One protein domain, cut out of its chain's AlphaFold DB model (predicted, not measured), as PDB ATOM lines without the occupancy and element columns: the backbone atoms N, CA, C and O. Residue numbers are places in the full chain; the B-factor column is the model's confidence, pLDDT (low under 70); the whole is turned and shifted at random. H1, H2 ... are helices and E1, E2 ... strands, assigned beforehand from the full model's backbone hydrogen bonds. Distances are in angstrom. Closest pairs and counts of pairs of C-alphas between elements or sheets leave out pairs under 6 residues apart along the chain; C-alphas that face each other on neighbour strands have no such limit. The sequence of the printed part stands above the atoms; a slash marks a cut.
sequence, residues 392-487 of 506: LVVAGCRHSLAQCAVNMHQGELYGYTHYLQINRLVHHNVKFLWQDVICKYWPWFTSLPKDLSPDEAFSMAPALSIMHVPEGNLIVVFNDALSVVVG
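What this domain is: This is residues 392 to 487 of the 506 residues of the protein "CxC3 domain-containing protein" of Paramuricea clavata (UniProt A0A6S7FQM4). A small wall of three strands, E2 E1 E5, has H1 packed over one face, and a short two-strand pair, E3 and E4, stands near the E5 edge with H2 beside E4. H3 lies toward one end of the longest axis, while the loop of residues 464 to 482 swings out toward the other. The 96 printed residues hold E1 E2 H1 E3 H2 H3 E4 E5 in chain order, a mixed class. The whole is compact, radius of gyration of the C-alphas 12.8 A, spanning 38 by 26 by 24 A.

Where its parts are: E1, residues 392 to 396, begins at C-alpha 392 (27.471, 56.281, -41.863). E2 is 402 to 408, 15.6 A long, and E5 is 483 to 486, ending at C-alpha 486 (34.092, 55.252, -40.642). H1 is 414 to 425, 14.9 A; H2 is 438 to 446, 11.7 A; H3 is 455 to 459. E3 is 432 to 434 and E4 461 to 463.

How they stand to each other: The sheet E2 E1 E5 is antiparallel, with N 395 and O 404 at 2.8 A and N 396 and O 483 at 2.8 A; E1 and E2 form a hairpin. H1 is on it, two layers, at a height over the sheet of 9.3 A, over E2 and E1, along the strands. The C-alphas of Trp 434 in E3 and Ser 483 in E5 are the closest of those strands, 4.5 A. E3 and E4 are parallel, N 433 to O 461 2.9 A; E3, H2, H3, E4 form a strand-helix-strand unit, two parallel strands joined through helices, with a right-handed crossover. H1 and H2 are close but not clearly touching, closest C-alphas Tyr 414 and Tyr 441, 6.1 A, about perpendicular at 78 degrees. In H1 and H3 every O i to N i+4 pair is within hydrogen-bond range; in H2, 4 of 5.

The domain as a whole: The C-alphas of Asp 451 and Asn 473 are farthest apart, 37.5 A. The printed part has no cut. The link E4 to E5 is long, 19 residues. Residues 464 to 487 are among those under pLDDT 70.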
ATOM      1  N   LEU A 392      27.556  57.121 -40.673       75.44
ATOM      2  CA  LEU A 392      27.471  56.281 -41.863       75.44
ATOM      3  C   LEU A 392      28.654  55.319 -41.851       75.44
ATOM      4  O   LEU A 392      29.800  55.761 -41.793       75.44
ATOM      5  N   VAL A 393      28.376  54.023 -41.978       80.88
ATOM      6  CA  VAL A 393      29.401  53.050 -42.367       80.88
ATOM      7  C   VAL A 393      29.363  52.949 -43.881       80.88
ATOM      8  O   VAL A 393      28.371  52.491 -44.448       80.88
ATOM      9  N   VAL A 394      30.426  53.388 -44.550       82.19
ATOM     10  CA  VAL A 394      30.492  53.424 -46.015       82.19
ATOM     11  C   VAL A 394      31.466  52.363 -46.499       82.19
ATOM     12  O   VAL A 394      32.636  52.412 -46.145       82.19
ATOM     13  N   ALA A 395      31.031  51.447 -47.364       83.75
ATOM     14  CA  ALA A 395      31.966  50.642 -48.140       83.75
ATOM     15  C   ALA A 395      32.323  51.385 -49.430       83.75
ATOM     16  O   ALA A 395      31.458  51.744 -50.238       83.75
ATOM     17  N   GLY A 396      33.615  51.616 -49.620       77.62
ATOM     18  CA  GLY A 396      34.178  52.302 -50.768       77.62
ATOM     19  C   GLY A 396      35.278  51.488 -51.433       77.62
ATOM     20  O   GLY A 396      35.888  50.598 -50.843       77.62
ATOM     21  N   CYS A 397      35.532  51.784 -52.704       70.19
ATOM     22  CA  CYS A 397      36.695  51.223 -53.385       70.19
ATOM     23  C   CYS A 397      37.939  52.078 -53.136       70.19
ATOM     24  O   CYS A 397      37.840  53.221 -52.699       70.19
ATOM     25  N   ARG A 398      39.111  51.555 -53.513       63.03
ATOM     26  CA  ARG A 398      40.399  52.266 -53.419       63.03
ATOM     27  C   ARG A 398      40.424  53.643 -54.096       63.03
ATOM     28  O   ARG A 398      41.294  54.447 -53.807       63.03
ATOM     29  N   HIS A 399      39.501  53.905 -55.021       72.06
ATOM     30  CA  HIS A 399      39.375  55.200 -55.693       72.06
ATOM     31  C   HIS A 399      38.591  56.223 -54.851       72.06
ATOM     32  O   HIS A 399      38.153  57.237 -55.383       72.06
ATOM     33  N   SER A 400      38.359  55.935 -53.564       65.62
ATOM     34  CA  SER A 400      37.577  56.759 -52.634       65.62
ATOM     35  C   SER A 400      36.142  57.015 -53.102       65.62
ATOM     36  O   SER A 400      35.511  57.997 -52.721       65.62
ATOM     37  N   LEU A 401      35.611  56.110 -53.929       71.38
ATOM     38  CA  LEU A 401      34.219  56.142 -54.361       71.38
ATOM     39  C   LEU A 401      33.389  55.297 -53.404       71.38
ATOM     40  O   LEU A 401      33.611  54.087 -53.303       71.38
ATOM     41  N   ALA A 402      32.433  55.944 -52.741       78.56
ATOM     42  CA  ALA A 402      31.406  55.280 -51.955       78.56
ATOM     43  C   ALA A 402      30.571  54.380 -52.873       78.56
ATOM     44  O   ALA A 402      29.970  54.847 -53.839       78.56
ATOM     45  N   GLN A 403      30.557  53.080 -52.591       78.81
ATOM     46  CA  GLN A 403      29.806  52.100 -53.377       78.81
ATOM     47  C   GLN A 403      28.490  51.715 -52.713       78.81
ATOM     48  O   GLN A 403      27.524  51.391 -53.402       78.81
ATOM     49  N   CYS A 404      28.464  51.717 -51.385       81.56
ATOM     50  CA  CYS A 404      27.265  51.556 -50.581       81.56
ATOM     51  C   CYS A 404      27.526  52.071 -49.168       81.56
ATOM     52  O   CYS A 404      28.672  52.145 -48.725       81.56
ATOM     53  N   ALA A 405      26.460  52.394 -48.451       82.38
ATOM     54  CA  ALA A 405      26.546  52.824 -47.071       82.38
ATOM     55  C   ALA A 405      25.370  52.280 -46.267       82.38
ATOM     56  O   ALA A 405      24.303  52.015 -46.824       82.38
ATOM     57  N   VAL A 406      25.578  52.137 -44.965       79.88
ATOM     58  CA  VAL A 406      24.539  51.813 -43.991       79.88
ATOM     59  C   VAL A 406      24.516  52.920 -42.949       79.88
ATOM     60  O   VAL A 406      25.563  53.334 -42.446       79.88
ATOM     61  N   ASN A 407      23.317  53.403 -42.634       77.12
ATOM     62  CA  ASN A 407      23.123  54.358 -41.553       77.12
ATOM     63  C   ASN A 407      23.434  53.688 -40.213       77.12
ATOM     64  O   ASN A 407      22.870  52.648 -39.870       77.12
ATOM     65  N   MET A 408      24.298  54.324 -39.432       73.12
ATOM     66  CA  MET A 408      24.503  53.981 -38.035       73.12
ATOM     67  C   MET A 408      23.402  54.647 -37.226       73.12
ATOM     68  O   MET A 408      23.410  55.858 -37.007       73.12
ATOM     69  N   HIS A 409      22.427  53.850 -36.807       61.78
ATOM     70  CA  HIS A 409      21.359  54.296 -35.907       61.78
ATOM     71  C   HIS A 409      21.753  54.184 -34.429       61.78
ATOM     72  O   HIS A 409      21.084  54.707 -33.544       61.78
ATOM     73  N   GLN A 410      22.835  53.461 -34.187       60.47
ATOM     74  CA  GLN A 410      23.515  53.228 -32.924       60.47
ATOM     75  C   GLN A 410      24.995  53.324 -33.289       60.47
ATOM     76  O   GLN A 410      25.323  52.900 -34.402       60.47
ATOM     77  N   GLY A 411      25.834  53.870 -32.407       64.50
ATOM     78  CA  GLY A 411      27.291  53.975 -32.578       64.50
ATOM     79  C   GLY A 411      27.974  52.693 -33.080       64.50
ATOM     80  O   GLY A 411      27.341  51.673 -33.331       64.50
ATOM     81  N   GLU A 412      29.284  52.735 -33.275       69.56
ATOM     82  CA  GLU A 412      30.015  51.728 -34.057       69.56
ATOM     83  C   GLU A 412      29.753  50.272 -33.612       69.56
ATOM     84  O   GLU A 412      30.149  49.828 -32.535       69.56
ATOM     85  N   LEU A 413      29.062  49.507 -34.469       76.25
ATOM     86  CA  LEU A 413      28.804  48.077 -34.295       76.25
ATOM     87  C   LEU A 413      29.460  47.287 -35.425       76.25
ATOM     88  O   LEU A 413      29.268  47.593 -36.606       76.25
ATOM     89  N   TYR A 414      30.107  46.169 -35.081       83.50
ATOM     90  CA  TYR A 414      30.620  45.215 -36.074       83.50
ATOM     91  C   TYR A 414      29.535  44.696 -37.020       83.50
ATOM     92  O   TYR A 414      29.825  44.408 -38.178       83.50
ATOM     93  N   GLY A 415      28.278  44.654 -36.569       83.25
ATOM     94  CA  GLY A 415      27.136  44.248 -37.389       83.25
ATOM     95  C   GLY A 415      26.961  45.071 -38.670       83.25
ATOM     96  O   GLY A 415      26.641  44.496 -39.705       83.25
ATOM     97  N   TYR A 416      27.232  46.382 -38.656       83.00
ATOM     98  CA  TYR A 416      27.122  47.205 -39.872       83.00
ATOM     99  C   TYR A 416      28.189  46.834 -40.906       83.00
ATOM    100  O   TYR A 416      27.899  46.708 -42.095       83.00
ATOM    101  N   THR A 417      29.420  46.611 -40.441       85.94
ATOM    102  CA  THR A 417      30.527  46.162 -41.298       85.94
ATOM    103  C   THR A 417      30.236  44.769 -41.849       85.94
ATOM    104  O   THR A 417      30.398  44.527 -43.042       85.94
ATOM    105  N   HIS A 418      29.739  43.871 -40.999       88.81
ATOM    106  CA  HIS A 418      29.372  42.507 -41.372       88.81
ATOM    107  C   HIS A 418      28.276  42.464 -42.427       88.81
ATOM    108  O   HIS A 418      28.422  41.769 -43.431       88.81
ATOM    109  N   TYR A 419      27.236  43.282 -42.262       88.62
ATOM    110  CA  TYR A 419      26.175  43.424 -43.250       88.62
ATOM    111  C   TYR A 419      26.730  43.844 -44.619       88.62
ATOM    112  O   TYR A 419      26.375  43.246 -45.634       88.62
ATOM    113  N   LEU A 420      27.630  44.834 -44.656       88.19
ATOM    114  CA  LEU A 420      28.281  45.274 -45.892       88.19
ATOM    115  C   LEU A 420      29.199  44.197 -46.484       88.19
ATOM    116  O   LEU A 420      29.228  44.022 -47.705       88.19
ATOM    117  N   GLN A 421      29.917  43.448 -45.643       87.75
ATOM    118  CA  GLN A 421      30.764  42.344 -46.086       87.75
ATOM    119  C   GLN A 421      29.940  41.296 -46.837       87.75
ATOM    120  O   GLN A 421      30.244  41.007 -47.995       87.75
ATOM    121  N   ILE A 422      28.882  40.770 -46.216       89.50
ATOM    122  CA  ILE A 422      28.123  39.648 -46.777       89.50
ATOM    123  C   ILE A 422      27.194  40.075 -47.924       89.50
ATOM    124  O   ILE A 422      27.107  39.361 -48.915       89.50
ATOM    125  N   ASN A 423      26.555  41.251 -47.842       86.62
ATOM    126  CA  ASN A 423      25.552  41.687 -48.830       86.62
ATOM    127  C   ASN A 423      26.126  42.534 -49.969       86.62
ATOM    128  O   ASN A 423      25.425  42.834 -50.937       86.62
ATOM    129  N   ARG A 424      27.391  42.958 -49.880       84.94
ATOM    130  CA  ARG A 424      28.038  43.707 -50.962       84.94
ATOM    131  C   ARG A 424      29.376  43.117 -51.345       84.94
ATOM    132  O   ARG A 424      29.557  42.749 -52.501       84.94
ATOM    133  N   LEU A 425      30.320  43.059 -50.415       85.19
ATOM    134  CA  LEU A 425      31.716  42.777 -50.755       85.19
ATOM    135  C   LEU A 425      31.906  41.344 -51.267       85.19
ATOM    136  O   LEU A 425      32.612  41.137 -52.252       85.19
ATOM    137  N   VAL A 426      31.206  40.373 -50.683       84.69
ATOM    138  CA  VAL A 426      31.205  38.985 -51.168       84.69
ATOM    139  C   VAL A 426      30.730  38.899 -52.622       84.69
ATOM    140  O   VAL A 426      31.418  38.318 -53.458       84.69
ATOM    141  N   HIS A 427      29.617  39.553 -52.969       82.81
ATOM    142  CA  HIS A 427      29.082  39.535 -54.337       82.81
ATOM    143  C   HIS A 427      29.989  40.225 -55.367       82.81
ATOM    144  O   HIS A 427      29.906  39.927 -56.556       82.81
ATOM    145  N   HIS A 428      30.874  41.122 -54.924       82.06
ATOM    146  CA  HIS A 428      31.893  41.766 -55.765       82.06
ATOM    147  C   HIS A 428      33.231  41.015 -55.780       82.06
ATOM    148  O   HIS A 428      34.221  41.544 -56.280       82.06
ATOM    149  N   ASN A 429      33.275  39.783 -55.256       82.38
ATOM    150  CA  ASN A 429      34.473  38.938 -55.197       82.38
ATOM    151  C   ASN A 429      35.672  39.620 -54.522       82.38
ATOM    152  O   ASN A 429      36.832  39.391 -54.884       82.38
ATOM    153  N   VAL A 430      35.398  40.467 -53.531       81.81
ATOM    154  CA  VAL A 430      36.427  41.199 -52.796       81.81
ATOM    155  C   VAL A 430      37.294  40.220 -52.020       81.81
ATOM    156  O   VAL A 430      36.780  39.365 -51.310       81.81
ATOM    157  N   LYS A 431      38.618  40.336 -52.155       81.75
ATOM    158  CA  LYS A 431      39.568  39.422 -51.502       81.75
ATOM    159  C   LYS A 431      40.077  39.921 -50.159       81.75
ATOM    160  O   LYS A 431      40.325  39.099 -49.284       81.75
ATOM    161  N   PHE A 432      40.184  41.234 -49.979       83.12
ATOM    162  CA  PHE A 432      40.658  41.827 -48.731       83.12
ATOM    163  C   PHE A 432      39.650  42.831 -48.186       83.12
ATOM    164  O   PHE A 432      39.145  43.665 -48.940       83.12
ATOM    165  N   LEU A 433      39.363  42.736 -46.888       84.25
ATOM    166  CA  LEU A 433      38.531  43.687 -46.156       84.25
ATOM    167  C   LEU A 433      39.426  44.657 -45.388       84.25
ATOM    168  O   LEU A 433      40.129  44.239 -44.466       84.25
ATOM    169  N   TRP A 434      39.365  45.937 -45.753       81.69
ATOM    170  CA  TRP A 434      40.121  46.998 -45.093       81.69
ATOM    171  C   TRP A 434      39.231  47.782 -44.136       81.69
ATOM    172  O   TRP A 434      38.222  48.356 -44.552       81.69
ATOM    173  N   GLN A 435      39.625  47.813 -42.865       78.94
ATOM    174  CA  GLN A 435      38.952  48.566 -41.809       78.94
ATOM    175  C   GLN A 435      39.966  48.975 -40.729       78.94
ATOM    176  O   GLN A 435      40.899  48.229 -40.424       78.94
ATOM    177  N   ASP A 436      39.762  50.148 -40.140       71.81
ATOM    178  CA  ASP A 436      40.546  50.713 -39.034       71.81
ATOM    179  C   ASP A 436      40.608  49.797 -37.797       71.81
ATOM    180  O   ASP A 436      41.673  49.611 -37.210       71.81
ATOM    181  N   VAL A 437      39.496  49.140 -37.462       77.44
ATOM    182  CA  VAL A 437      39.371  48.178 -36.355       77.44
ATOM    183  C   VAL A 437      39.278  46.720 -36.822       77.44
ATOM    184  O   VAL A 437      38.761  45.858 -36.103       77.44
ATOM    185  N   ILE A 438      39.827  46.393 -38.003       83.56
ATOM    186  CA  ILE A 438      39.769  45.027 -38.562       83.56
ATOM    187  C   ILE A 438      40.351  43.972 -37.604       83.56
ATOM    188  O   ILE A 438      39.890  42.833 -37.563       83.56
ATOM    189  N   CYS A 439      41.327  44.359 -36.775       81.56
ATOM    190  CA  CYS A 439      41.955  43.499 -35.773       81.56
ATOM    191  C   CYS A 439      40.991  43.049 -34.664       81.56
ATOM    192  O   CYS A 439      41.202  41.990 -34.074       81.56
ATOM    193  N   LYS A 440      39.929  43.817 -34.391       83.69
ATOM    194  CA  LYS A 440      38.864  43.449 -33.451       83.69
ATOM    195  C   LYS A 440      37.666  42.828 -34.163       83.69
ATOM    196  O   LYS A 440      37.096  41.858 -33.658       83.69
ATOM    197  N   TYR A 441      37.331  43.347 -35.344       86.12
ATOM    198  CA  TYR A 441      36.252  42.834 -36.180       86.12
ATOM    199  C   TYR A 441      36.498  41.382 -36.605       86.12
ATOM    200  O   TYR A 441      35.620  40.538 -36.454       86.12
ATOM    201  N   TRP A 442      37.695  41.052 -37.099       89.88
ATOM    202  CA  TRP A 442      37.963  39.740 -37.696       89.88
ATOM    203  C   TRP A 442      37.874  38.572 -36.699       89.88
ATOM    204  O   TRP A 442      37.221  37.568 -37.007       89.88
ATOM    205  N   PRO A 443      38.435  38.668 -35.474       89.12
ATOM    206  CA  PRO A 443      38.203  37.668 -34.432       89.12
ATOM    207  C   PRO A 443      36.728  37.544 -34.031       89.12
ATOM    208  O   PRO A 443      36.273  36.456 -33.690       89.12
ATOM    209  N   TRP A 444      35.972  38.645 -34.058       90.69
ATOM    210  CA  TRP A 444      34.532  38.602 -33.811       90.69
ATOM    211  C   TRP A 444      33.791  37.886 -34.951       90.69
ATOM    212  O   TRP A 444      33.037  36.957 -34.671       90.69
ATOM    213  N   PHE A 445      34.067  38.227 -36.211       89.00
ATOM    214  CA  PHE A 445      33.469  37.609 -37.399       89.00
ATOM    215  C   PHE A 445      33.731  36.100 -37.437       89.00
ATOM    216  O   PHE A 445      32.807  35.305 -37.566       89.00
ATOM    217  N   THR A 446      34.981  35.688 -37.225       88.56
ATOM    218  CA  THR A 446      35.355  34.263 -37.162       88.56
ATOM    219  C   THR A 446      34.733  33.511 -35.986       88.56
ATOM    220  O   THR A 446      34.618  32.288 -36.044       88.56
ATOM    221  N   SER A 447      34.316  34.213 -34.926       87.44
ATOM    222  CA  SER A 447      33.603  33.604 -33.796       87.44
ATOM    223  C   SER A 447      32.103  33.417 -34.043       87.44
ATOM    224  O   SER A 447      31.435  32.784 -33.221       87.44
ATOM    225  N   LEU A 448      31.562  33.966 -35.139       85.69
ATOM    226  CA  LEU A 448      30.150  33.827 -35.472       85.69
ATOM    227  C   LEU A 448      29.813  32.386 -35.888       85.69
ATOM    228  O   LEU A 448      30.627  31.702 -36.514       85.69
ATOM    229  N   PRO A 449      28.590  31.923 -35.578       86.62
ATOM    230  CA  PRO A 449      28.019  30.735 -36.197       86.62
ATOM    231  C   PRO A 449      28.118  30.789 -37.732       86.62
ATOM    232  O   PRO A 449      27.811  31.811 -38.346       86.62
ATOM    233  N   LYS A 450      28.567  29.690 -38.354       82.94
ATOM    234  CA  LYS A 450      28.824  29.633 -39.805       82.94
ATOM    235  C   LYS A 450      27.568  29.836 -40.653       82.94
ATOM    236  O   LYS A 450      27.664  30.312 -41.769       82.94
ATOM    237  N   ASP A 451      26.398  29.510 -40.121       83.75
ATOM    238  CA  ASP A 451      25.096  29.706 -40.760       83.75
ATOM    239  C   ASP A 451      24.718  31.184 -40.951       83.75
ATOM    240  O   ASP A 451      23.848  31.493 -41.761       83.75
ATOM    241  N   LEU A 452      25.383  32.109 -40.252       81.50
ATOM    242  CA  LEU A 452      25.129  33.548 -40.367       81.50
ATOM    243  C   LEU A 452      25.906  34.222 -41.504       81.50
ATOM    244  O   LEU A 452      25.810  35.440 -41.669       81.50
ATOM    245  N   SER A 453      26.757  33.505 -42.238       86.19
ATOM    246  CA  SER A 453      27.591  34.098 -43.288       86.19
ATOM    247  C   SER A 453      27.857  33.115 -44.421       86.19
ATOM    248  O   SER A 453      28.089  31.942 -44.153       86.19
ATOM    249  N   PRO A 454      27.869  33.576 -45.681       88.00
ATOM    250  CA  PRO A 454      28.248  32.728 -46.803       88.00
ATOM    251  C   PRO A 454      29.709  32.272 -46.660       88.00
ATOM    252  O   PRO A 454      30.545  33.019 -46.139       88.00
ATOM    253  N   ASP A 455      30.035  31.069 -47.140       86.62
ATOM    254  CA  ASP A 455      31.393  30.507 -47.062       86.62
ATOM    255  C   ASP A 455      32.427  31.430 -47.731       86.62
ATOM    256  O   ASP A 455      33.558  31.580 -47.259       86.62
ATOM    257  N   GLU A 456      32.021  32.143 -48.782       86.44
ATOM    258  CA  GLU A 456      32.828  33.139 -49.479       86.44
ATOM    259  C   GLU A 456      33.277  34.281 -48.558       86.44
ATOM    260  O   GLU A 456      34.386  34.790 -48.732       86.44
ATOM    261  N   ALA A 457      32.487  34.653 -47.544       85.25
ATOM    262  CA  ALA A 457      32.881  35.675 -46.573       85.25
ATOM    263  C   ALA A 457      34.106  35.235 -45.756       85.25
ATOM    264  O   ALA A 457      34.959  36.063 -45.438       85.25
ATOM    265  N   PHE A 458      34.225  33.935 -45.464       87.00
ATOM    266  CA  PHE A 458      35.376  33.352 -44.767       87.00
ATOM    267  C   PHE A 458      36.592  33.141 -45.683       87.00
ATOM    268  O   PHE A 458      37.696  32.936 -45.184       87.00
ATOM    269  N   SER A 459      36.410  33.212 -47.008       85.94
ATOM    270  CA  SER A 459      37.507  33.170 -47.989       85.94
ATOM    271  C   SER A 459      38.229  34.513 -48.161       85.94
ATOM    272  O   SER A 459      39.315  34.568 -48.741       85.94
ATOM    273  N   MET A 460      37.622  35.597 -47.672       86.19
ATOM    274  CA  MET A 460      38.237  36.920 -47.630       86.19
ATOM    275  C   MET A 460      39.354  36.947 -46.578       86.19
ATOM    276  O   MET A 460      39.339  36.176 -45.622       86.19
ATOM    277  N   ALA A 461      40.307  37.864 -46.722       84.81
ATOM    278  CA  ALA A 461      41.355  38.102 -45.737       84.81
ATOM    279  C   ALA A 461      41.207  39.497 -45.100       84.81
ATOM    280  O   ALA A 461      40.834  40.452 -45.788       84.81
ATOM    281  N   PRO A 462      41.514  39.655 -43.803       86.50
ATOM    282  CA  PRO A 462      41.580  40.971 -43.191       86.50
ATOM    283  C   PRO A 462      42.840  41.687 -43.675       86.50
ATOM    284  O   PRO A 462      43.913  41.085 -43.746       86.50
ATOM    285  N   ALA A 463      42.734  42.981 -43.952       77.31
ATOM    286  CA  ALA A 463      43.881  43.830 -44.226       77.31
ATOM    287  C   ALA A 463      43.833  45.070 -43.329       77.31
ATOM    288  O   ALA A 463      42.833  45.785 -43.271       77.31
ATOM    289  N   LEU A 464      44.918  45.298 -42.591       66.19
ATOM    290  CA  LEU A 464      45.097  46.484 -41.760       66.19
ATOM    291  C   LEU A 464      45.581  47.641 -42.634       66.19
ATOM    292  O   LEU A 464      46.593  47.517 -43.323       66.19
ATOM    293  N   SER A 465      44.934  48.800 -42.524       56.81
ATOM    294  CA  SER A 465      45.610  50.054 -42.852       56.81
ATOM    295  C   SER A 465      46.778  50.229 -41.876       56.81
ATOM    296  O   SER A 465      46.590  50.109 -40.669       56.81
ATOM    297  N   ILE A 466      47.982  50.507 -42.376       45.78
ATOM    298  CA  ILE A 466      49.262  50.517 -41.630       45.78
ATOM    299  C   ILE A 466      49.310  51.496 -40.422       45.78
ATOM    300  O   ILE A 466      50.287  51.512 -39.679       45.78
ATOM    301  N   MET A 467      48.267  52.279 -40.137       40.22
ATOM    302  CA  MET A 467      48.260  53.270 -39.056       40.22
ATOM    303  C   MET A 467      47.338  52.886 -37.894       40.22
ATOM    304  O   MET A 467      46.173  53.258 -37.858       40.22
ATOM    305  N   HIS A 468      47.899  52.206 -36.896       35.94
ATOM    306  CA  HIS A 468      47.365  52.188 -35.534       35.94
ATOM    307  C   HIS A 468      48.111  53.288 -34.754       35.94
ATOM    308  O   HIS A 468      49.123  53.020 -34.109       35.94
ATOM    309  N   VAL A 469      47.689  54.548 -34.898       29.72
ATOM    310  CA  VAL A 469      48.231  55.666 -34.102       29.72
ATOM    311  C   VAL A 469      47.245  55.955 -32.966       29.72
ATOM    312  O   VAL A 469      46.047  56.064 -33.238       29.72
ATOM    313  N   PRO A 470      47.694  56.045 -31.701       34.03
ATOM    314  CA  PRO A 470      46.837  56.488 -30.616       34.03
ATOM    315  C   PRO A 470      46.461  57.948 -30.871       34.03
ATOM    316  O   PRO A 470      47.343  58.776 -31.067       34.03
ATOM    317  N   GLU A 471      45.163  58.232 -30.822       30.64
ATOM    318  CA  GLU A 471      44.572  59.576 -30.815       30.64
ATOM    319  C   GLU A 471      44.527  60.309 -32.172       30.64
ATOM    320  O   GLU A 471      45.490  60.898 -32.644       30.64
ATOM    321  N   GLY A 472      43.320  60.304 -32.752       34.22
ATOM    322  CA  GLY A 472      42.709  61.425 -33.470       34.22
ATOM    323  C   GLY A 472      43.507  62.083 -34.597       34.22
ATOM    324  O   GLY A 472      44.265  63.015 -34.360       34.22
ATOM    325  N   ASN A 473      43.223  61.691 -35.841       26.39
ATOM    326  CA  ASN A 473      42.777  62.576 -36.929       26.39
ATOM    327  C   ASN A 473      42.819  61.818 -38.267       26.39
ATOM    328  O   ASN A 473      43.815  61.210 -38.644       26.39
ATOM    329  N   LEU A 474      41.694  61.878 -38.976       30.31
ATOM    330  CA  LEU A 474      41.421  61.318 -40.299       30.31
ATOM    331  C   LEU A 474      42.486  61.695 -41.347       30.31
ATOM    332  O   LEU A 474      42.506  62.862 -41.716       30.31
ATOM    333  N   ILE A 475      43.246  60.740 -41.916       24.34
ATOM    334  CA  ILE A 475      43.832  60.829 -43.280       24.34
ATOM    335  C   ILE A 475      43.986  59.421 -43.913       24.34
ATOM    336  O   ILE A 475      44.568  58.512 -43.328       24.34
ATOM    337  N   VAL A 476      43.463  59.285 -45.139       34.28
ATOM    338  CA  VAL A 476      43.444  58.130 -46.070       34.28
ATOM    339  C   VAL A 476      44.789  57.938 -46.798       34.28
ATOM    340  O   VAL A 476      45.217  58.933 -47.363       34.28
ATOM    341  N   VAL A 477      45.369  56.716 -46.923       24.36
ATOM    342  CA  VAL A 477      46.294  56.276 -48.025       24.36
ATOM    343  C   VAL A 477      46.419  54.718 -48.133       24.36
ATOM    344  O   VAL A 477      46.782  54.065 -47.161       24.36
ATOM    345  N   PHE A 478      46.139  54.202 -49.353       30.39
ATOM    346  CA  PHE A 478      46.413  52.952 -50.146       30.39
ATOM    347  C   PHE A 478      47.097  51.689 -49.526       30.39
ATOM    348  O   PHE A 478      48.017  51.818 -48.730       30.39
ATOM    349  N   ASN A 479      46.760  50.424 -49.884       25.83
ATOM    350  CA  ASN A 479      46.908  49.777 -51.211       25.83
ATOM    351  C   ASN A 479      46.180  48.392 -51.327       25.83
ATOM    352  O   ASN A 479      46.484  47.493 -50.564       25.83
ATOM    353  N   ASP A 480      45.315  48.220 -52.340       32.44
ATOM    354  CA  ASP A 480      44.582  47.023 -52.841       32.44
ATOM    355  C   ASP A 480      43.464  46.306 -52.034       32.44
ATOM    356  O   ASP A 480      43.672  45.615 -51.042       32.44
ATOM    357  N   ALA A 481      42.273  46.344 -52.661       36.69
ATOM    358  CA  ALA A 481      40.939  45.840 -52.297       36.69
ATOM    359  C   ALA A 481      40.173  46.653 -51.229       36.69
ATOM    360  O   ALA A 481      40.742  47.431 -50.481       36.69
ATOM    361  N   LEU A 482      38.842  46.623 -51.332       39.75
ATOM    362  CA  LEU A 482      37.918  47.663 -50.858       39.75
ATOM    363  C   LEU A 482      37.997  47.981 -49.353       39.75
ATOM    364  O   LEU A 482      38.249  47.104 -48.529       39.75
ATOM    365  N   SER A 483      37.721  49.245 -49.015       40.72
ATOM    366  CA  SER A 483      37.798  49.801 -47.661       40.72
ATOM    367  C   SER A 483      36.442  50.237 -47.128       40.72
ATOM    368  O   SER A 483      35.670  50.882 -47.838       40.72
ATOM    369  N   VAL A 484      36.183  49.954 -45.856       36.62
ATOM    370  CA  VAL A 484      35.085  50.553 -45.098       36.62
ATOM    371  C   VAL A 484      35.607  51.822 -44.424       36.62
ATOM    372  O   VAL A 484      36.579  51.767 -43.679       36.62
ATOM    373  N   VAL A 485      35.004  52.973 -44.729       36.72
ATOM    374  CA  VAL A 485      35.341  54.266 -44.121       36.72
ATOM    375  C   VAL A 485      34.334  54.548 -43.012       36.72
ATOM    376  O   VAL A 485      33.127  54.585 -43.269       36.72
ATOM    377  N   VAL A 486      34.844  54.761 -41.801       36.78
ATOM    378  CA  VAL A 486      34.092  55.252 -40.642       36.78
ATOM    379  C   VAL A 486      34.588  56.672 -40.339       36.78
ATOM    380  O   VAL A 486      35.784  56.956 -40.415       36.78
ATOM    381  N   GLY A 487      33.657  57.607 -40.132       29.17
ATOM    382  CA  GLY A 487      33.962  58.994 -39.753       29.17
ATOM    383  C   GLY A 487      34.382  59.102 -38.280       29.17
ATOM    384  O   GLY A 487      34.210  58.148 -37.535       29.17
TER     385      GLY A 487